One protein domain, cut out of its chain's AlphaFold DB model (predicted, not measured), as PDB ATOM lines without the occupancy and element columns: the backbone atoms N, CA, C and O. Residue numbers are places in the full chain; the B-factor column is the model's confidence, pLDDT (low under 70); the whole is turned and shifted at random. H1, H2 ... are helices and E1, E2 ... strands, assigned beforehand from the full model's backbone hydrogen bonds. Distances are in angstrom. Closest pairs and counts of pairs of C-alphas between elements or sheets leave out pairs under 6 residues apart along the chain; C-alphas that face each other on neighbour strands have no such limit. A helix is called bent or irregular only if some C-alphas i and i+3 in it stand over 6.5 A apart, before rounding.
ATOM      1  N   ALA A  42     -22.650 -48.522 -19.297       76.12
ATOM      2  CA  ALA A  42     -21.398 -47.921 -18.848       76.12
ATOM      3  C   ALA A  42     -20.211 -48.780 -19.309       76.12
ATOM      4  O   ALA A  42     -20.139 -49.967 -19.000       76.12
ATOM      5  N   THR A  43     -19.296 -48.171 -20.057       85.31
ATOM      6  CA  THR A  43     -18.095 -48.834 -20.560       85.31
ATOM      7  C   THR A  43     -16.942 -48.634 -19.588       85.31
ATOM      8  O   THR A  43     -16.860 -47.615 -18.895       85.31
ATOM      9  N   PHE A  44     -16.046 -49.614 -19.538       91.56
ATOM     10  CA  PHE A  44     -14.777 -49.493 -18.836       91.56
ATOM     11  C   PHE A  44     -13.690 -49.030 -19.804       91.56
ATOM     12  O   PHE A  44     -13.588 -49.515 -20.930       91.56
ATOM     13  N   SER A  45     -12.874 -48.082 -19.369       92.75
ATOM     14  CA  SER A  45     -11.720 -47.599 -20.117       92.75
ATOM     15  C   SER A  45     -10.522 -47.612 -19.183       92.75
ATOM     16  O   SER A  45     -10.517 -46.917 -18.165       92.75
ATOM     17  N   ALA A  46      -9.534 -48.442 -19.509       95.19
ATOM     18  CA  ALA A  46      -8.302 -48.545 -18.746       95.19
ATOM     19  C   ALA A  46      -7.372 -47.369 -19.065       95.19
ATOM     20  O   ALA A  46      -7.115 -47.073 -20.229       95.19
ATOM     21  N   ASP A  47      -6.833 -46.736 -18.030       93.12
ATOM     22  CA  ASP A  47      -5.794 -45.711 -18.170       93.12
ATOM     23  C   ASP A  47      -4.397 -46.335 -18.090       93.12
ATOM     24  O   ASP A  47      -3.463 -45.893 -18.760       93.12
ATOM     25  N   LEU A  48      -4.265 -47.406 -17.302       93.38
ATOM     26  CA  LEU A  48      -3.037 -48.174 -17.169       93.38
ATOM     27  C   LEU A  48      -3.322 -49.658 -16.935       93.38
ATOM     28  O   LEU A  48      -4.399 -50.068 -16.502       93.38
ATOM     29  N   VAL A  49      -2.309 -50.474 -17.173       95.81
ATOM     30  CA  VAL A  49      -2.291 -51.907 -16.924       95.81
ATOM     31  C   VAL A  49      -0.955 -52.290 -16.277       95.81
ATOM     32  O   VAL A  49       0.082 -51.672 -16.527       95.81
ATOM     33  N   GLN A  50      -0.960 -53.296 -15.407       93.62
ATOM     34  CA  GLN A  50       0.242 -53.868 -14.790       93.62
ATOM     35  C   GLN A  50       0.180 -55.394 -14.845       93.62
ATOM     36  O   GLN A  50      -0.904 -55.976 -14.836       93.62
ATOM     37  N   THR A  51       1.330 -56.068 -14.860       93.38
ATOM     38  CA  THR A  51       1.379 -57.526 -14.672       93.38
ATOM     39  C   THR A  51       0.912 -57.885 -13.263       93.38
ATOM     40  O   THR A  51       1.364 -57.281 -12.286       93.38
ATOM     41  N   HIS A  52       0.051 -58.892 -13.137       91.81
ATOM     42  CA  HIS A  52      -0.451 -59.358 -11.851       91.81
ATOM     43  C   HIS A  52      -0.571 -60.883 -11.818       91.81
ATOM     44  O   HIS A  52      -1.427 -61.468 -12.475       91.81
ATOM     45  N   GLY A  53       0.269 -61.530 -10.999       89.44
ATOM     46  CA  GLY A  53       0.331 -62.991 -10.984       89.44
ATOM     47  C   GLY A  53       0.777 -63.498 -12.355       89.44
ATOM     48  O   GLY A  53       1.756 -62.986 -12.893       89.44
ATOM     49  N   ASP A  54       0.029 -64.446 -12.918       90.56
ATOM     50  CA  ASP A  54       0.250 -64.948 -14.281       90.56
ATOM     51  C   ASP A  54      -0.495 -64.117 -15.352       90.56
ATOM     52  O   ASP A  54      -0.330 -64.357 -16.547       90.56
ATOM     53  N   GLY A  55      -1.315 -63.143 -14.940       95.06
ATOM     54  CA  GLY A  55      -2.116 -62.286 -15.813       95.06
ATOM     55  C   GLY A  55      -1.807 -60.800 -15.629       95.06
ATOM     56  O   GLY A  55      -0.652 -60.383 -15.494       95.06
ATOM     57  N   TYR A  56      -2.857 -59.984 -15.626       96.31
ATOM     58  CA  TYR A  56      -2.784 -58.530 -15.622       96.31
ATOM     59  C   TYR A  56      -3.842 -57.928 -14.702       96.31
ATOM     60  O   TYR A  56      -4.864 -58.538 -14.396       96.31
ATOM     61  N   ILE A  57      -3.604 -56.689 -14.299       95.69
ATOM     62  CA  ILE A  57      -4.621 -55.838 -13.701       95.69
ATOM     63  C   ILE A  57      -4.708 -54.537 -14.491       95.69
ATOM     64  O   ILE A  57      -3.698 -53.862 -14.691       95.69
ATOM     65  N   ALA A  58      -5.903 -54.213 -14.971       96.69
ATOM     66  CA  ALA A  58      -6.203 -52.953 -15.635       96.69
ATOM     67  C   ALA A  58      -6.840 -51.998 -14.631       96.69
ATOM     68  O   ALA A  58      -7.821 -52.358 -13.988       96.69
ATOM     69  N   ALA A  59      -6.298 -50.793 -14.506       95.50
ATOM     70  CA  ALA A  59      -6.883 -49.731 -13.704       95.50
ATOM     71  C   ALA A  59      -7.396 -48.626 -14.617       95.50
ATOM     72  O   ALA A  59      -6.724 -48.211 -15.563       95.50
ATOM     73  N   GLY A  60      -8.593 -48.143 -14.328       93.69
ATOM     74  CA  GLY A  60      -9.193 -47.063 -15.088       93.69
ATOM     75  C   GLY A  60     -10.528 -46.649 -14.517       93.69
ATOM     76  O   GLY A  60     -10.765 -46.759 -13.312       93.69
ATOM     77  N   VAL A  61     -11.406 -46.192 -15.400       89.88
ATOM     78  CA  VAL A  61     -12.712 -45.653 -15.031       89.88
ATOM     79  C   VAL A  61     -13.812 -46.446 -15.721       89.88
ATOM     80  O   VAL A  61     -13.752 -46.699 -16.926       89.88
ATOM     81  N   VAL A  62     -14.833 -46.827 -14.953       88.19
ATOM     82  CA  VAL A  62     -16.119 -47.282 -15.497       88.19
ATOM     83  C   VAL A  62     -17.121 -46.132 -15.442       88.19
ATOM     84  O   VAL A  62     -17.199 -45.430 -14.434       88.19
ATOM     85  N   GLY A  63     -17.884 -45.933 -16.517       82.62
ATOM     86  CA  GLY A  63     -18.865 -44.847 -16.616       82.62
ATOM     87  C   GLY A  63     -18.313 -43.568 -17.250       82.62
ATOM     88  O   GLY A  63     -17.336 -43.586 -17.997       82.62
ATOM     89  N   THR A  64     -18.985 -42.440 -17.013       76.94
ATOM     90  CA  THR A  64     -18.635 -41.154 -17.634       76.94
ATOM     91  C   THR A  64     -17.525 -40.443 -16.863       76.94
ATOM     92  O   THR A  64     -17.677 -40.146 -15.682       76.94
ATOM     93  N   ARG A  65     -16.428 -40.114 -17.558       75.94
ATOM     94  CA  ARG A  65     -15.299 -39.334 -17.009       75.94
ATOM     95  C   ARG A  65     -15.654 -37.868 -16.725       75.94
ATOM     96  O   ARG A  65     -14.960 -37.191 -15.972       75.94
ATOM     97  N   GLU A  66     -16.730 -37.371 -17.337       67.25
ATOM     98  CA  GLU A  66     -17.263 -36.029 -17.100       67.25
ATOM     99  C   GLU A  66     -18.662 -36.098 -16.466       67.25
ATOM    100  O   GLU A  66     -19.433 -37.021 -16.774       67.25
ATOM    101  N   PRO A  67     -18.998 -35.141 -15.580       63.72
ATOM    102  CA  PRO A  67     -20.358 -34.988 -15.081       63.72
ATOM    103  C   PRO A  67     -21.310 -34.573 -16.215       63.72
ATOM    104  O   PRO A  67     -20.901 -33.901 -17.163       63.72
ATOM    105  N   ASP A  68     -22.579 -34.972 -16.118       64.94
ATOM    106  CA  ASP A  68     -23.612 -34.550 -17.068       64.94
ATOM    107  C   ASP A  68     -24.013 -33.070 -16.889       64.94
ATOM    108  O   ASP A  68     -23.519 -32.371 -16.003       64.94
ATOM    109  N   GLU A  69     -24.920 -32.570 -17.739       63.44
ATOM    110  CA  GLU A  69     -25.403 -31.176 -17.679       63.44
ATOM    111  C   GLU A  69     -26.073 -30.817 -16.337       63.44
ATOM    112  O   GLU A  69     -26.124 -29.642 -15.972       63.44
ATOM    113  N   ASP A  70     -26.559 -31.820 -15.594       61.81
ATOM    114  CA  ASP A  70     -27.153 -31.673 -14.262       61.81
ATOM    115  C   ASP A  70     -26.103 -31.801 -13.136       61.81
ATOM    116  O   ASP A  70     -26.452 -31.747 -11.954       61.81
ATOM    117  N   GLY A  71     -24.820 -31.971 -13.482       60.34
ATOM    118  CA  GLY A  71     -23.715 -32.166 -12.545       60.34
ATOM    119  C   GLY A  71     -23.602 -33.587 -11.987       60.34
ATOM    120  O   GLY A  71     -22.801 -33.813 -11.084       60.34
ATOM    121  N   ARG A  72     -24.376 -34.556 -12.492       65.62
ATOM    122  CA  ARG A  72     -24.341 -35.945 -12.007       65.62
ATOM    123  C   ARG A  72     -23.141 -36.680 -12.585       65.62
ATOM    124  O   ARG A  72     -22.929 -36.671 -13.797       65.62
ATOM    125  N   CYS A  73     -22.401 -37.385 -11.733       71.56
ATOM    126  CA  CYS A  73     -21.265 -38.204 -12.147       71.56
ATOM    127  C   CYS A  73     -21.507 -39.709 -11.968       71.56
ATOM    128  O   CYS A  73     -21.918 -40.176 -10.900       71.56
ATOM    129  N   SER A  74     -21.148 -40.478 -13.001       74.69
ATOM    130  CA  SER A  74     -21.147 -41.946 -12.969       74.69
ATOM    131  C   SER A  74     -19.751 -42.581 -12.982       74.69
ATOM    132  O   SER A  74     -19.652 -43.769 -12.700       74.69
ATOM    133  N   GLY A  75     -18.689 -41.820 -13.279       81.38
ATOM    134  CA  GLY A  75     -17.308 -42.305 -13.289       81.38
ATOM    135  C   GLY A  75     -16.867 -42.839 -11.927       81.38
ATOM    136  O   GLY A  75     -16.982 -42.125 -10.930       81.38
ATOM    137  N   ARG A  76     -16.368 -44.079 -11.894       83.31
ATOM    138  CA  ARG A  76     -15.783 -44.723 -10.702       83.31
ATOM    139  C   ARG A  76     -14.421 -45.314 -11.022       83.31
ATOM    140  O   ARG A  76     -14.285 -46.004 -12.042       83.31
ATOM    141  N   PHE A  77     -13.443 -45.133 -10.135       87.50
ATOM    142  CA  PHE A  77     -12.192 -45.881 -10.248       87.50
ATOM    143  C   PHE A  77     -12.464 -47.380 -10.167       87.50
ATOM    144  O   PHE A  77     -13.192 -47.858  -9.298       87.50
ATOM    145  N   THR A  78     -11.894 -48.123 -11.105       89.44
ATOM    146  CA  THR A  78     -12.141 -49.552 -11.261       89.44
ATOM    147  C   THR A  78     -10.844 -50.273 -11.571       89.44
ATOM    148  O   THR A  78     -10.071 -49.840 -12.427       89.44
ATOM    149  N   LEU A  79     -10.630 -51.393 -10.888       93.19
ATOM    150  CA  LEU A  79      -9.596 -52.366 -11.193       93.19
ATOM    151  C   LEU A  79     -10.247 -53.607 -11.800       93.19
ATOM    152  O   LEU A  79     -11.209 -54.126 -11.244       93.19
ATOM    153  N   VAL A  80      -9.721 -54.098 -12.914       94.50
ATOM    154  CA  VAL A  80     -10.170 -55.331 -13.567       94.50
ATOM    155  C   VAL A  80      -9.014 -56.318 -13.594       94.50
ATOM    156  O   VAL A  80      -7.956 -56.027 -14.152       94.50
ATOM    157  N   GLU A  81      -9.219 -57.492 -13.009       94.81
ATOM    158  CA  GLU A  81      -8.291 -58.613 -13.116       94.81
ATOM    159  C   GLU A  81      -8.508 -59.343 -14.440       94.81
ATOM    160  O   GLU A  81      -9.621 -59.770 -14.762       94.81
ATOM    161  N   ILE A  82      -7.427 -59.496 -15.197       96.69
ATOM    162  CA  ILE A  82      -7.409 -60.127 -16.513       96.69
ATOM    163  C   ILE A  82      -6.471 -61.323 -16.435       96.69
ATOM    164  O   ILE A  82      -5.309 -61.199 -16.058       96.69
ATOM    165  N   GLU A  83      -6.970 -62.492 -16.795       97.00
ATOM    166  CA  GLU A  83      -6.207 -63.731 -16.791       97.00
ATOM    167  C   GLU A  83      -5.149 -63.751 -17.904       97.00
ATOM    168  O   GLU A  83      -5.151 -62.952 -18.847       97.00
ATOM    169  N   SER A  84      -4.228 -64.710 -17.815       95.81
ATOM    170  CA  SER A  84      -3.168 -64.907 -18.817       95.81
ATOM    171  C   SER A  84      -3.698 -65.201 -20.228       95.81
ATOM    172  O   SER A  84      -2.976 -65.018 -21.206       95.81
ATOM    173  N   ASP A  85      -4.948 -65.639 -20.364       96.12
ATOM    174  CA  ASP A  85      -5.619 -65.866 -21.646       96.12
ATOM    175  C   ASP A  85      -6.401 -64.638 -22.138       96.12
ATOM    176  O   ASP A  85      -7.044 -64.710 -23.176       96.12
ATOM    177  N   GLY A  86      -6.354 -63.509 -21.424       95.50
ATOM    178  CA  GLY A  86      -7.053 -62.277 -21.787       95.50
ATOM    179  C   GLY A  86      -8.518 -62.219 -21.362       95.50
ATOM    180  O   GLY A  86      -9.181 -61.223 -21.650       95.50
ATOM    181  N   SER A  87      -9.045 -63.235 -20.677       95.94
ATOM    182  CA  SER A  87     -10.389 -63.169 -20.102       95.94
ATOM    183  C   SER A  87     -10.406 -62.335 -18.815       95.94
ATOM    184  O   SER A  87      -9.516 -62.439 -17.974       95.94
ATOM    185  N   ALA A  88     -11.419 -61.483 -18.649       95.19
ATOM    186  CA  ALA A  88     -11.627 -60.763 -17.396       95.19
ATOM    187  C   ALA A  88     -12.246 -61.701 -16.349       95.19
ATOM    188  O   ALA A  88     -13.218 -62.405 -16.635       95.19
ATOM    189  N   ARG A  89     -11.693 -61.699 -15.136       93.06
ATOM    190  CA  ARG A  89     -12.087 -62.610 -14.053       93.06
ATOM    191  C   ARG A  89     -12.886 -61.937 -12.952       93.06
ATOM    192  O   ARG A  89     -13.844 -62.519 -12.448       93.06
ATOM    193  N   ALA A  90     -12.440 -60.762 -12.540       90.56
ATOM    194  CA  ALA A  90     -13.000 -60.037 -11.415       90.56
ATOM    195  C   ALA A  90     -12.826 -58.541 -11.641       90.56
ATOM    196  O   ALA A  90     -11.919 -58.110 -12.358       90.56
ATOM    197  N   ALA A  91     -13.693 -57.757 -11.015       89.38
ATOM    198  CA  ALA A  91     -13.558 -56.319 -10.974       89.38
ATOM    199  C   ALA A  91     -13.752 -55.809  -9.549       89.38
ATOM    200  O   ALA A  91     -14.551 -56.331  -8.778       89.38
ATOM    201  N   VAL A  92     -13.017 -54.762  -9.223       86.38
ATOM    202  CA  VAL A  92     -13.105 -54.022  -7.976       86.38
ATOM    203  C   VAL A  92     -13.428 -52.589  -8.350       86.38
ATOM    204  O   VAL A  92     -12.648 -51.936  -9.035       86.38
ATOM    205  N   VAL A  93     -14.586 -52.104  -7.918       81.81
ATOM    206  CA  VAL A  93     -15.016 -50.724  -8.152       81.81
ATOM    207  C   VAL A  93     -14.851 -49.975  -6.841       81.81
ATOM    208  O   VAL A  93     -15.451 -50.358  -5.847       81.81
ATOM    209  N   ALA A  94     -14.059 -48.909  -6.809       77.44
ATOM    210  CA  ALA A  94     -13.944 -48.073  -5.622       77.44
ATOM    211  C   ALA A  94     -15.191 -47.177  -5.524       77.44
ATOM    212  O   ALA A  94     -15.244 -46.087  -6.085       77.44
ATOM    213  N   SER A  95     -16.232 -47.662  -4.846       64.62
ATOM    214  CA  SER A  95     -17.476 -46.918  -4.599       64.62
ATOM    215  C   SER A  95     -17.617 -46.585  -3.111       64.62
ATOM    216  O   SER A  95     -17.172 -47.353  -2.262       64.62
ATOM    217  N   GLY A  96     -18.212 -45.434  -2.785       54.88
ATOM    218  CA  GLY A  96     -18.495 -45.018  -1.402       54.88
ATOM    219  C   GLY A  96     -17.586 -43.919  -0.842       54.88
ATOM    220  O   GLY A  96     -18.072 -43.090  -0.087       54.88
ATOM    221  N   LEU A  97     -16.320 -43.826  -1.267       53.47
ATOM    222  CA  LEU A  97     -15.450 -42.681  -0.924       53.47
ATOM    223  C   LEU A  97     -15.723 -41.444  -1.794       53.47
ATOM    224  O   LEU A  97     -15.567 -40.304  -1.368       53.47
ATOM    225  N   GLU A  98     -16.162 -41.671  -3.030       53.81
ATOM    226  CA  GLU A  98     -16.412 -40.632  -4.034       53.81
ATOM    227  C   GLU A  98     -17.793 -39.959  -3.890       53.81
ATOM    228  O   GLU A  98     -18.038 -38.929  -4.521       53.81
ATOM    229  N   SER A  99     -18.691 -40.520  -3.063       50.56
ATOM    230  CA  SER A  99     -20.157 -40.371  -3.174       50.56
ATOM    231  C   SER A  99     -20.734 -38.979  -2.929       50.56
ATOM    232  O   SER A  99     -21.924 -38.785  -3.168       50.56
ATOM    233  N   ASP A 100     -19.925 -38.028  -2.468       50.22
ATOM    234  CA  ASP A 100     -20.407 -36.693  -2.106       50.22
ATOM    235  C   ASP A 100     -19.708 -35.577  -2.883       50.22
ATOM    236  O   ASP A 100     -20.124 -34.420  -2.783       50.22
ATOM    237  N   ARG A 101     -18.588 -35.867  -3.563       56.50
ATOM    238  CA  ARG A 101     -17.703 -34.797  -4.032       56.50
ATOM    239  C   ARG A 101     -16.923 -35.074  -5.301       56.50
ATOM    240  O   ARG A 101     -16.533 -34.072  -5.869       56.50
ATOM    241  N   TRP A 102     -16.676 -36.305  -5.764       66.69
ATOM    242  CA  TRP A 102     -15.655 -36.527  -6.804       66.69
ATOM    243  C   TRP A 102     -16.091 -37.431  -7.953       66.69
ATOM    244  O   TRP A 102     -16.629 -38.511  -7.750       66.69
ATOM    245  N   CYS A 103     -15.789 -36.992  -9.173       75.94
ATOM    246  CA  CYS A 103     -15.975 -37.763 -10.393       75.94
ATOM    247  C   CYS A 103     -14.645 -38.325 -10.881       75.94
ATOM    248  O   CYS A 103     -13.787 -37.528 -11.269       75.94
ATOM    249  N   ALA A 104     -14.469 -39.649 -10.869       82.06
ATOM    250  CA  ALA A 104     -13.246 -40.279 -11.363       82.06
ATOM    251  C   ALA A 104     -13.037 -39.963 -12.853       82.06
ATOM    252  O   ALA A 104     -13.930 -40.173 -13.676       82.06
ATOM    253  N   ASN A 105     -11.853 -39.452 -13.196       80.81
ATOM    254  CA  ASN A 105     -11.521 -39.030 -14.557       80.81
ATOM    255  C   ASN A 105     -10.406 -39.879 -15.183       80.81
ATOM    256  O   ASN A 105     -10.526 -40.310 -16.330       80.81
ATOM    257  N   GLU A 106      -9.318 -40.093 -14.445       86.69
ATOM    258  CA  GLU A 106      -8.126 -40.792 -14.936       86.69
ATOM    259  C   GLU A 106      -7.358 -41.402 -13.762       86.69
ATOM    260  O   GLU A 106      -7.164 -40.736 -12.739       86.69
ATOM    261  N   VAL A 107      -6.906 -42.647 -13.911       90.38
ATOM    262  CA  VAL A 107      -5.911 -43.255 -13.019       90.38
ATOM    263  C   VAL A 107      -4.511 -42.889 -13.505       90.38
ATOM    264  O   VAL A 107      -4.111 -43.252 -14.607       90.38
ATOM    265  N   GLU A 108      -3.745 -42.201 -12.660       86.12
ATOM    266  CA  GLU A 108      -2.371 -41.782 -12.957       86.12
ATOM    267  C   GLU A 108      -1.331 -42.782 -12.432       86.12
ATOM    268  O   GLU A 108      -0.288 -42.972 -13.055       86.12
ATOM    269  N   ALA A 109      -1.598 -43.427 -11.292       87.19
ATOM    270  CA  ALA A 109      -0.721 -44.443 -10.727       87.19
ATOM    271  C   ALA A 109      -1.503 -45.513  -9.958       87.19
ATOM    272  O   ALA A 109      -2.534 -45.256  -9.337       87.19
ATOM    273  N   LEU A 110      -0.957 -46.727  -9.971       91.81
ATOM    274  CA  LEU A 110      -1.463 -47.866  -9.218       91.81
ATOM    275  C   LEU A 110      -0.302 -48.489  -8.442       91.81
ATOM    276  O   LEU A 110       0.668 -48.961  -9.037       91.81
ATOM    277  N   VAL A 111      -0.390 -48.487  -7.114       89.69
ATOM    278  CA  VAL A 111       0.703 -48.910  -6.228       89.69
ATOM    279  C   VAL A 111       0.219 -50.011  -5.297       89.69
ATOM    280  O   VAL A 111      -0.854 -49.923  -4.709       89.69
ATOM    281  N   ARG A 112       1.023 -51.060  -5.111       88.25
ATOM    282  CA  ARG A 112       0.713 -52.098  -4.121       88.25
ATOM    283  C   ARG A 112       0.819 -51.557  -2.703       88.25
ATOM    284  O   ARG A 112       1.828 -50.973  -2.297       88.25
ATOM    285  N   ASP A 113      -0.197 -51.863  -1.913       83.56
ATOM    286  CA  ASP A 113      -0.273 -51.423  -0.525       83.56
ATOM    287  C   ASP A 113       0.590 -52.268   0.441       83.56
ATOM    288  O   ASP A 113       0.845 -51.899   1.581       83.56
ATOM    289  N   GLY A 114       1.090 -53.424   0.003       79.06
ATOM    290  CA  GLY A 114       1.886 -54.326   0.850       79.06
ATOM    291  C   GLY A 114       1.054 -55.207   1.794       79.06
ATOM    292  O   GLY A 114       1.526 -56.267   2.189       79.06
ATOM    293  N   GLU A 115      -0.207 -54.852   2.056       81.88
ATOM    294  CA  GLU A 115      -1.205 -55.691   2.751       81.88
ATOM    295  C   GLU A 115      -2.118 -56.476   1.785       81.88
ATOM    296  O   GLU A 115      -3.160 -56.995   2.173       81.88
ATOM    297  N   GLY A 116      -1.747 -56.548   0.504       81.50
ATOM    298  CA  GLY A 116      -2.541 -57.191  -0.552       81.50
ATOM    299  C   GLY A 116      -3.531 -56.263  -1.263       81.50
ATOM    300  O   GLY A 116      -3.990 -56.606  -2.347       81.50
ATOM    301  N   GLY A 117      -3.797 -55.077  -0.709       87.75
ATOM    302  CA  GLY A 117      -4.594 -54.028  -1.347       87.75
ATOM    303  C   GLY A 117      -3.822 -53.162  -2.347       87.75
ATOM    304  O   GLY A 117      -2.695 -53.475  -2.761       87.75
ATOM    305  N   TRP A 118      -4.433 -52.034  -2.694       91.44
ATOM    306  CA  TRP A 118      -3.937 -51.086  -3.682       91.44
ATOM    307  C   TRP A 118      -4.086 -49.644  -3.215       91.44
ATOM    308  O   TRP A 118      -5.051 -49.295  -2.541       91.44
ATOM    309  N   LEU A 119      -3.152 -48.798  -3.638       91.50
ATOM    310  CA  LEU A 119      -3.367 -47.367  -3.729       91.50
ATOM    311  C   LEU A 119      -3.660 -47.009  -5.185       91.50
ATOM    312  O   LEU A 119      -2.891 -47.379  -6.076       91.50
ATOM    313  N   ILE A 120      -4.760 -46.297  -5.405       91.31
ATOM    314  CA  ILE A 120      -5.154 -45.748  -6.703       91.31
ATOM    315  C   ILE A 120      -4.945 -44.244  -6.617       91.31
ATOM    316  O   ILE A 120      -5.650 -43.565  -5.869       91.31
ATOM    317  N   ALA A 121      -3.971 -43.726  -7.357       88.94
ATOM    318  CA  ALA A 121      -3.759 -42.295  -7.480       88.94
ATOM    319  C   ALA A 121      -4.247 -41.825  -8.849       88.94
ATOM    320  O   ALA A 121      -3.989 -42.462  -9.870       88.94
ATOM    321  N   GLY A 122      -4.974 -40.718  -8.875       85.44
ATOM    322  CA  GLY A 122      -5.641 -40.264 -10.083       85.44
ATOM    323  C   GLY A 122      -6.162 -38.847  -9.972       85.44
ATOM    324  O   GLY A 122      -5.909 -38.138  -8.998       85.44
ATOM    325  N   ALA A 123      -6.906 -38.442 -10.990       80.06
ATOM    326  CA  ALA A 123      -7.601 -37.169 -11.021       80.06
ATOM    327  C   ALA A 123      -9.110 -37.383 -10.901       80.06
ATOM    328  O   ALA A 123      -9.676 -38.282 -11.533       80.06
ATOM    329  N   GLY A 124      -9.765 -36.502 -10.147       74.44
ATOM    330  CA  GLY A 124     -11.216 -36.400 -10.109       74.44
ATOM    331  C   GLY A 124     -11.704 -34.960 -10.239       74.44
ATOM    332  O   GLY A 124     -10.956 -34.013 -10.002       74.44
ATOM    333  N   ARG A 125     -12.966 -34.758 -10.624       71.25
ATOM    334  CA  ARG A 125     -13.601 -33.423 -10.601       71.25
ATOM    335  C   ARG A 125     -14.550 -33.276  -9.424       71.25
ATOM    336  O   ARG A 125     -15.323 -34.194  -9.171       71.25
ATOM    337  N   SER A 126     -14.512 -32.116  -8.766       62.84
ATOM    338  CA  SER A 126     -15.428 -31.829  -7.666       62.84
ATOM    339  C   SER A 126     -16.841 -31.536  -8.185       62.84
ATOM    340  O   SER A 126     -16.979 -30.744  -9.117       62.84
ATOM    341  N   GLU A 127     -17.893 -32.066  -7.553       55.88
ATOM    342  CA  GLU A 127     -19.292 -31.691  -7.859       55.88
ATOM    343  C   GLU A 127     -19.555 -30.180  -7.678       55.88
ATOM    344  O   GLU A 127     -20.447 -29.611  -8.308       55.88
ATOM    345  N   SER A 128     -18.763 -29.498  -6.839       55.12
ATOM    346  CA  SER A 128     -18.892 -28.057  -6.581       55.12
ATOM    347  C   SER A 128     -18.286 -27.161  -7.667       55.12
ATOM    348  O   SER A 128     -18.448 -25.942  -7.596       55.12
ATOM    349  N   GLU A 129     -17.582 -27.732  -8.646       55.44
ATOM    350  CA  GLU A 129     -16.961 -27.000  -9.756       55.44
ATOM    351  C   GLU A 129     -17.428 -27.550 -11.120       55.44
ATOM    352  O   GLU A 129     -16.622 -28.070 -11.899       55.44
ATOM    353  N   PRO A 130     -18.734 -27.445 -11.448       49.22
ATOM    354  CA  PRO A 130     -19.254 -27.846 -12.749       49.22
ATOM    355  C   PRO A 130     -18.775 -26.848 -13.812       49.22
ATOM    356  O   PRO A 130     -19.344 -25.776 -13.999       49.22
ATOM    357  N   GLY A 139      -8.200 -32.672 -13.346       64.12
ATOM    358  CA  GLY A 139      -8.996 -32.442 -12.129       64.12
ATOM    359  C   GLY A 139      -8.146 -32.389 -10.847       64.12
ATOM    360  O   GLY A 139      -6.918 -32.478 -10.901       64.12
ATOM    361  N   GLU A 140      -8.769 -32.260  -9.673       77.31
ATOM    362  CA  GLU A 140      -8.003 -32.364  -8.427       77.31
ATOM    363  C   GLU A 140      -7.389 -33.759  -8.335       77.31
ATOM    364  O   GLU A 140      -8.057 -34.777  -8.538       77.31
ATOM    365  N   ARG A 141      -6.090 -33.789  -8.058       82.69
ATOM    366  CA  ARG A 141      -5.348 -35.032  -7.901       82.69
ATOM    367  C   ARG A 141      -5.598 -35.593  -6.511       82.69
ATOM    368  O   ARG A 141      -5.634 -34.831  -5.547       82.69
ATOM    369  N   LEU A 142      -5.765 -36.900  -6.404       86.62
ATOM    370  CA  LEU A 142      -6.041 -37.579  -5.144       86.62
ATOM    371  C   LEU A 142      -5.443 -38.986  -5.138       86.62
ATOM    372  O   LEU A 142      -5.185 -39.561  -6.196       86.62
ATOM    373  N   THR A 143      -5.259 -39.548  -3.946       89.19
ATOM    374  CA  THR A 143      -4.896 -40.957  -3.756       89.19
ATOM    375  C   THR A 143      -5.893 -41.638  -2.825       89.19
ATOM    376  O   THR A 143      -6.158 -41.149  -1.731       89.19
ATOM    377  N   LEU A 144      -6.407 -42.788  -3.250       88.50
ATOM    378  CA  LEU A 144      -7.290 -43.667  -2.487       88.50
ATOM    379  C   LEU A 144      -6.521 -44.913  -2.073       88.50
ATOM    380  O   LEU A 144      -5.706 -45.412  -2.849       88.50
ATOM    381  N   ARG A 145      -6.824 -45.461  -0.897       88.94
ATOM    382  CA  ARG A 145      -6.323 -46.768  -0.462       88.94
ATOM    383  C   ARG A 145      -7.494 -47.736  -0.338       88.94
ATOM    384  O   ARG A 145      -8.456 -47.461   0.374       88.94
ATOM    385  N   ILE A 146      -7.402 -48.870  -1.024       86.50
ATOM    386  CA  ILE A 146      -8.426 -49.917  -1.035       86.50
ATOM    387  C   ILE A 146      -7.833 -51.270  -0.639       86.50
ATOM    388  O   ILE A 146      -6.662 -51.566  -0.894       86.50
ATOM    389  N   SER A 147      -8.646 -52.105   0.002       84.94
ATOM    390  CA  SER A 147      -8.322 -53.500   0.289       84.94
ATOM    391  C   SER A 147      -8.228 -54.329  -1.003       84.94
ATOM    392  O   SER A 147      -8.546 -53.857  -2.094       84.94
ATOM    393  N   ALA A 148      -7.789 -55.587  -0.890       78.75
ATOM    394  CA  ALA A 148      -7.816 -56.527  -2.014       78.75
ATOM    395  C   ALA A 148      -9.246 -56.789  -2.522       78.75
ATOM    396  O   ALA A 148      -9.441 -57.015  -3.710       78.75
ATOM    397  N   ASP A 149     -10.232 -56.711  -1.625       74.12
ATOM    398  CA  ASP A 149     -11.652 -56.908  -1.928       74.12
ATOM    399  C   ASP A 149     -12.325 -55.627  -2.460       74.12
ATOM    400  O   ASP A 149     -13.495 -55.650  -2.837       74.12
ATOM    401  N   GLY A 150     -11.586 -54.512  -2.512       73.94
ATOM    402  CA  GLY A 150     -12.079 -53.228  -3.002       73.94
ATOM    403  C   GLY A 150     -12.651 -52.289  -1.958       73.94
ATOM    404  O   GLY A 150     -13.123 -51.212  -2.316       73.94
ATOM    405  N   ASP A 151     -12.582 -52.663  -0.684       77.56
ATOM    406  CA  ASP A 151     -13.104 -51.834   0.393       77.56
ATOM    407  C   ASP A 151     -12.175 -50.640   0.656       77.56
ATOM    408  O   ASP A 151     -10.975 -50.837   0.900       77.56
ATOM    409  N   PRO A 152     -12.712 -49.412   0.663       78.25
ATOM    410  CA  PRO A 152     -12.051 -48.235   1.205       78.25
ATOM    411  C   PRO A 152     -11.361 -48.466   2.550       78.25
ATOM    412  O   PRO A 152     -11.948 -49.013   3.486       78.25
ATOM    413  N   ARG A 153     -10.125 -47.986   2.684       84.75
ATOM    414  CA  ARG A 153      -9.442 -47.871   3.976       84.75
ATOM    415  C   ARG A 153      -9.667 -46.473   4.542       84.75
ATOM    416  O   ARG A 153      -8.899 -45.566   4.254       84.75
ATOM    417  N   GLU A 154     -10.726 -46.301   5.335       82.50
ATOM    418  CA  GLU A 154     -11.115 -45.008   5.937       82.50
ATOM    419  C   GLU A 154     -10.039 -44.400   6.858       82.50
ATOM    420  O   GLU A 154     -10.055 -43.203   7.129       82.50
ATOM    421  N   ASP A 155      -9.093 -45.213   7.337       84.38
ATOM    422  CA  ASP A 155      -7.957 -44.798   8.163       84.38
ATOM    423  C   ASP A 155      -6.792 -44.185   7.365       84.38
ATOM    424  O   ASP A 155      -5.769 -43.834   7.953       84.38
ATOM    425  N   PHE A 156      -6.931 -44.053   6.043       86.94
ATOM    426  CA  PHE A 156      -5.941 -43.442   5.163       86.94
ATOM    427  C   PHE A 156      -6.338 -42.016   4.758       86.94
ATOM    428  O   PHE A 156      -7.270 -41.824   3.987       86.94
ATOM    429  N   GLY A 157      -5.597 -41.007   5.212       85.50
ATOM    430  CA  GLY A 157      -5.904 -39.610   4.897       85.50
ATOM    431  C   GLY A 157      -7.205 -39.133   5.554       85.50
ATOM    432  O   GLY A 157      -7.564 -39.585   6.641       85.50
ATOM    433  N   ASP A 158      -7.900 -38.202   4.900       80.88
ATOM    434  CA  ASP A 158      -9.187 -37.690   5.370       80.88
ATOM    435  C   ASP A 158     -10.309 -38.563   4.790       80.88
ATOM    436  O   ASP A 158     -10.591 -38.513   3.592       80.88
ATOM    437  N   ASP A 159     -10.928 -39.383   5.645       74.50
ATOM    438  CA  ASP A 159     -11.993 -40.332   5.287       74.50
ATOM    439  C   ASP A 159     -11.595 -41.288   4.143       74.50
ATOM    440  O   ASP A 159     -12.393 -41.564   3.261       74.50
ATOM    441  N   GLY A 160     -10.358 -41.796   4.116       78.25
ATOM    442  CA  GLY A 160      -9.891 -42.730   3.078       78.25
ATOM    443  C   GLY A 160      -9.314 -42.080   1.815       78.25
ATOM    444  O   GLY A 160      -8.927 -42.797   0.882       78.25
ATOM    445  N   ILE A 161      -9.238 -40.744   1.773       81.56
ATOM    446  CA  ILE A 161      -8.731 -39.980   0.632       81.56
ATOM    447  C   ILE A 161      -7.559 -39.092   1.046       81.56
ATOM    448  O   ILE A 161      -7.622 -38.318   2.002       81.56
ATOM    449  N   LEU A 162      -6.499 -39.129   0.243       87.19
ATOM    450  CA  LEU A 162      -5.421 -38.159   0.305       87.19
ATOM    451  C   LEU A 162      -5.573 -37.120  -0.808       87.19
ATOM    452  O   LEU A 162      -5.357 -37.411  -1.984       87.19
ATOM    453  N   HIS A 163      -5.959 -35.903  -0.434       84.50
ATOM    454  CA  HIS A 163      -6.229 -34.809  -1.367       84.50
ATOM    455  C   HIS A 163      -4.960 -34.115  -1.858       84.50
ATOM    456  O   HIS A 163      -4.037 -33.871  -1.088       84.50
ATOM    457  N   LYS A 164      -4.960 -33.706  -3.133       81.00
ATOM    458  CA  LYS A 164      -3.884 -32.947  -3.802       81.00
ATOM    459  C   LYS A 164      -2.527 -33.640  -3.768       81.00
ATOM    460  O   LYS A 164      -1.498 -32.994  -3.940       81.00
ATOM    461  N   THR A 165      -2.535 -34.954  -3.590       82.56
ATOM    462  CA  THR A 165      -1.332 -35.766  -3.475       82.56
ATOM    463  C   THR A 165      -1.469 -36.999  -4.348       82.56
ATOM    464  O   THR A 165      -2.479 -37.704  -4.292       82.56
ATOM    465  N   VAL A 166      -0.424 -37.278  -5.127       83.19
ATOM    466  CA  VAL A 166      -0.311 -38.491  -5.938       83.19
ATOM    467  C   VAL A 166       0.830 -39.321  -5.405       83.19
ATOM    468  O   VAL A 166       1.993 -38.931  -5.486       83.19
ATOM    469  N   VAL A 167       0.486 -40.476  -4.852       84.31
ATOM    470  CA  VAL A 167       1.471 -41.480  -4.466       84.31
ATOM    471  C   VAL A 167       1.873 -42.257  -5.712       84.31
ATOM    472  O   VAL A 167       1.055 -42.948  -6.313       84.31
ATOM    473  N   VAL A 168       3.143 -42.144  -6.098       78.00
ATOM    474  CA  VAL A 168       3.661 -42.723  -7.349       78.00
ATOM    475  C   VAL A 168       4.340 -44.073  -7.147       78.00
ATOM    476  O   VAL A 168       4.540 -44.816  -8.103       78.00
ATOM    477  N   GLY A 169       4.688 -44.429  -5.908       77.00
ATOM    478  CA  GLY A 169       5.335 -45.706  -5.639       77.00
ATOM    479  C   GLY A 169       5.879 -45.843  -4.227       77.00
ATOM    480  O   GLY A 169       5.473 -45.136  -3.302       77.00
ATOM    481  N   LEU A 426     -16.822 -54.898 -21.335       89.50
ATOM    482  CA  LEU A 426     -16.894 -55.704 -20.119       89.50
ATOM    483  C   LEU A 426     -18.152 -55.385 -19.310       89.50
ATOM    484  O   LEU A 426     -18.421 -54.235 -18.963       89.50
ATOM    485  N   ASP A 427     -18.866 -56.433 -18.905       87.12
ATOM    486  CA  ASP A 427     -19.899 -56.334 -17.875       87.12
ATOM    487  C   ASP A 427     -19.235 -56.297 -16.489       87.12
ATOM    488  O   ASP A 427     -19.205 -57.291 -15.759       87.12
ATOM    489  N   VAL A 428     -18.664 -55.138 -16.143       86.25
ATOM    490  CA  VAL A 428     -17.980 -54.887 -14.858       86.25
ATOM    491  C   VAL A 428     -18.875 -55.239 -13.667       86.25
ATOM    492  O   VAL A 428     -18.401 -55.785 -12.674       86.25
ATOM    493  N   CYS A 429     -20.180 -54.998 -13.785       80.62
ATOM    494  CA  CYS A 429     -21.152 -55.303 -12.742       80.62
ATOM    495  C   CYS A 429     -21.259 -56.805 -12.456       80.62
ATOM    496  O   CYS A 429     -21.417 -57.198 -11.303       80.62
ATOM    497  N   SER A 430     -21.148 -57.651 -13.483       83.50
ATOM    498  CA  SER A 430     -21.122 -59.108 -13.305       83.50
ATOM    499  C   SER A 430     -19.816 -59.632 -12.693       83.50
ATOM    500  O   SER A 430     -19.804 -60.722 -12.120       83.50
ATOM    501  N   LEU A 431     -18.732 -58.861 -12.814       86.12
ATOM    502  CA  LEU A 431     -17.393 -59.205 -12.329       86.12
ATOM    503  C   LEU A 431     -17.143 -58.740 -10.887       86.12
ATOM    504  O   LEU A 431     -16.223 -59.243 -10.238       86.12
ATOM    505  N   ALA A 432     -17.930 -57.785 -10.388       81.12
ATOM    506  CA  ALA A 432     -17.772 -57.219  -9.055       81.12
ATOM    507  C   ALA A 432     -18.429 -58.089  -7.960       81.12
ATOM    508  O   ALA A 432     -19.561 -58.556  -8.130       81.12
ATOM    509  N   PRO A 433     -17.767 -58.314  -6.809       71.19
ATOM    510  CA  PRO A 433     -18.339 -59.090  -5.712       71.19
ATOM    511  C   PRO A 433     -19.353 -58.291  -4.866       71.19
ATOM    512  O   PRO A 433     -19.225 -57.085  -4.660       71.19
ATOM    513  N   GLY A 434     -20.323 -59.000  -4.272       63.50
ATOM    514  CA  GLY A 434     -21.047 -58.563  -3.065       63.50
ATOM    515  C   GLY A 434     -21.734 -57.191  -3.135       63.50
ATOM    516  O   GLY A 434     -22.549 -56.951  -4.022       63.50
ATOM    517  N   ALA A 435     -21.442 -56.322  -2.156       50.03
ATOM    518  CA  ALA A 435     -22.102 -55.029  -1.917       50.03
ATOM    519  C   ALA A 435     -22.068 -54.057  -3.118       50.03
ATOM    520  O   ALA A 435     -22.903 -53.163  -3.204       50.03
ATOM    521  N   PHE A 436     -21.174 -54.260  -4.092       59.19
ATOM    522  CA  PHE A 436     -21.117 -53.457  -5.320       59.19
ATOM    523  C   PHE A 436     -22.141 -53.868  -6.381       59.19
ATOM    524  O   PHE A 436     -22.522 -53.039  -7.209       59.19
ATOM    525  N   ALA A 437     -22.666 -55.099  -6.329       52.84
ATOM    526  CA  ALA A 437     -23.816 -55.469  -7.151       52.84
ATOM    527  C   ALA A 437     -25.007 -54.533  -6.869       52.84
ATOM    528  O   ALA A 437     -25.781 -54.247  -7.779       52.84
ATOM    529  N   GLU A 438     -25.108 -53.990  -5.647       50.38
ATOM    530  CA  GLU A 438     -26.152 -53.036  -5.272       50.38
ATOM    531  C   GLU A 438     -26.003 -51.693  -6.016       50.38
ATOM    532  O   GLU A 438     -26.985 -51.211  -6.586       50.38
ATOM    533  N   ALA A 439     -24.775 -51.171  -6.154       52.91
ATOM    534  CA  ALA A 439     -24.463 -49.952  -6.920       52.91
ATOM    535  C   ALA A 439     -24.760 -50.075  -8.432       52.91
ATOM    536  O   ALA A 439     -25.011 -49.073  -9.105       52.91
ATOM    537  N   CYS A 440     -24.781 -51.302  -8.963       58.59
ATOM    538  CA  CYS A 440     -25.204 -51.614 -10.332       58.59
ATOM    539  C   CYS A 440     -26.720 -51.860 -10.484       58.59
ATOM    540  O   CYS A 440     -27.211 -51.987 -11.608       58.59
ATOM    541  N   THR A 441     -27.473 -51.981  -9.383       50.97
ATOM    542  CA  THR A 441     -28.891 -52.404  -9.408       50.97
ATOM    543  C   THR A 441     -29.917 -51.306  -9.154       50.97
ATOM    544  O   THR A 441     -31.109 -51.567  -9.347       50.97
ATOM    545  N   GLU A 442     -29.519 -50.089  -8.780       46.44
ATOM    546  CA  GLU A 442     -30.479 -48.985  -8.692       46.44
ATOM    547  C   GLU A 442     -30.872 -48.519 -10.106       46.44
ATOM    548  O   GLU A 442     -30.138 -47.817 -10.793       46.44
ATOM    549  N   ARG A 443     -32.025 -49.008 -10.575       42.97
ATOM    550  CA  ARG A 443     -32.695 -48.612 -11.824       42.97
ATOM    551  C   ARG A 443     -33.550 -47.366 -11.669       42.97
ATOM    552  O   ARG A 443     -34.240 -47.270 -10.627       42.97
TER     553      ARG A 443
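Overview. This is residues 42 to 130, 139 to 169 and 426 to 443 of the 443 residues of an uncharacterized protein of Actinobacteria bacterium (UniProt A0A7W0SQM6). Two strongly twisted sheets of four strands each lie face to face as a sandwich, E1 to E4 making one layer and E5 to E8 the other, with the bent strand E5 close over E1, E2 and E3. The short strand E9 packs on E5 and E6, away from the first sheet, and the short helix H1 packs on the first sheet by E4, with H2 and the last residues beyond it. The printed part has 138 residues, with nine named strands and then two named helices in the order E1 to E9, H1, H2; both sheets are antiparallel, in the orders E1, E2, E3, E4 and E5, E6, E7, E8. The class is mostly strand, and the whole is compact, with a radius of gyration of the C-alphas of 14.1 A and spans of 42 by 35 by 24 A.

Along the chain. E1, residues 44 to 52, begins at C-alpha 44 (-14.777, -49.493, -18.836), is 18.7 A long and bends by 83 degrees at residue 47. E2, residues 55 to 62, is 20.5 A long and bends by 54 degrees at residue 59. E3, residues 76 to 82, is 18.5 A long, and E4, residues 88 to 93, is 14.1 A long. E5, residues 102 to 112, is the longest strand by residues; it is 22.8 A long, bends by 86 degrees at residue 105 and ends at C-alpha 112 (0.713, -52.098, -4.121). E6, residues 118 to 126, is also 22.8 A long and bends by 60 degrees at residue 123. E7, residues 140 to 146, is 19.1 A long. E8, residues 161 to 163, and E9, residues 167 to 169, have three residues each. The helices are H1, residues 428 to 431, and H2, residues 436 to 439, which ends at C-alpha 439 (-24.463, -49.952, -6.920).

Arrangement. E1 to E4 form a meander, each strand the antiparallel neighbour of the one before. N 50 of E1 and O 57 of E2 are within hydrogen-bond range at 2.9 A, N 58 of E2 and O 80 of E3 at 2.9 A, and N 79 of E3 and O 92 of E4 at 2.8 A. In the second sheet, N 111 and O 119 of the hairpin E5 and E6 are within hydrogen-bond range at 2.9 A, N 120 of E6 and O 144 of E7 at 2.9 A, and N 143 and O 162 of the hairpin E7 and E8 at 2.9 A. The facing parts of the sandwich are 10.1 A apart centre to centre, and their strands stand at 24 degrees. The closest C-alphas of E2 and E5 are those of Gly 60 and Val 107, 5.4 A apart; those of E3 and E5 are Arg 76 and Ala 104, 5.2 A apart. E9 pairs with no named strand; its closest C-alpha to E5 is that of Gly 169, 5.7 A from Val 111. H1 is on the first sheet, over E3, at a height over the sheet of 7.3 A. H1 and H2 only just touch, only at the corner, with 3 pairs of C-alphas within 8 A; the closest are those of Cys 429 and Ala 437, 6.2 A apart. Both helices are too short for an O i to N i+4 pair, and the one O i to N i+3 pair in each is within hydrogen-bond range.

Size, cuts and confidence. The two C-alphas farthest apart are those of Asp 54 and Asp 70, 43.1 A. Residues 131 to 138 are not printed, with 11.3 A between C-alphas 130 and 139; residues 170 to 425 are not printed, with 28.4 A between C-alphas 169 and 426. The links E2 to E3 and E7 to E8 are long. The mean pLDDT of the printed part is 79.5, and residues 66 to 72, 95 to 102, 126 to 130, 139 and 434 to 443 are under 70.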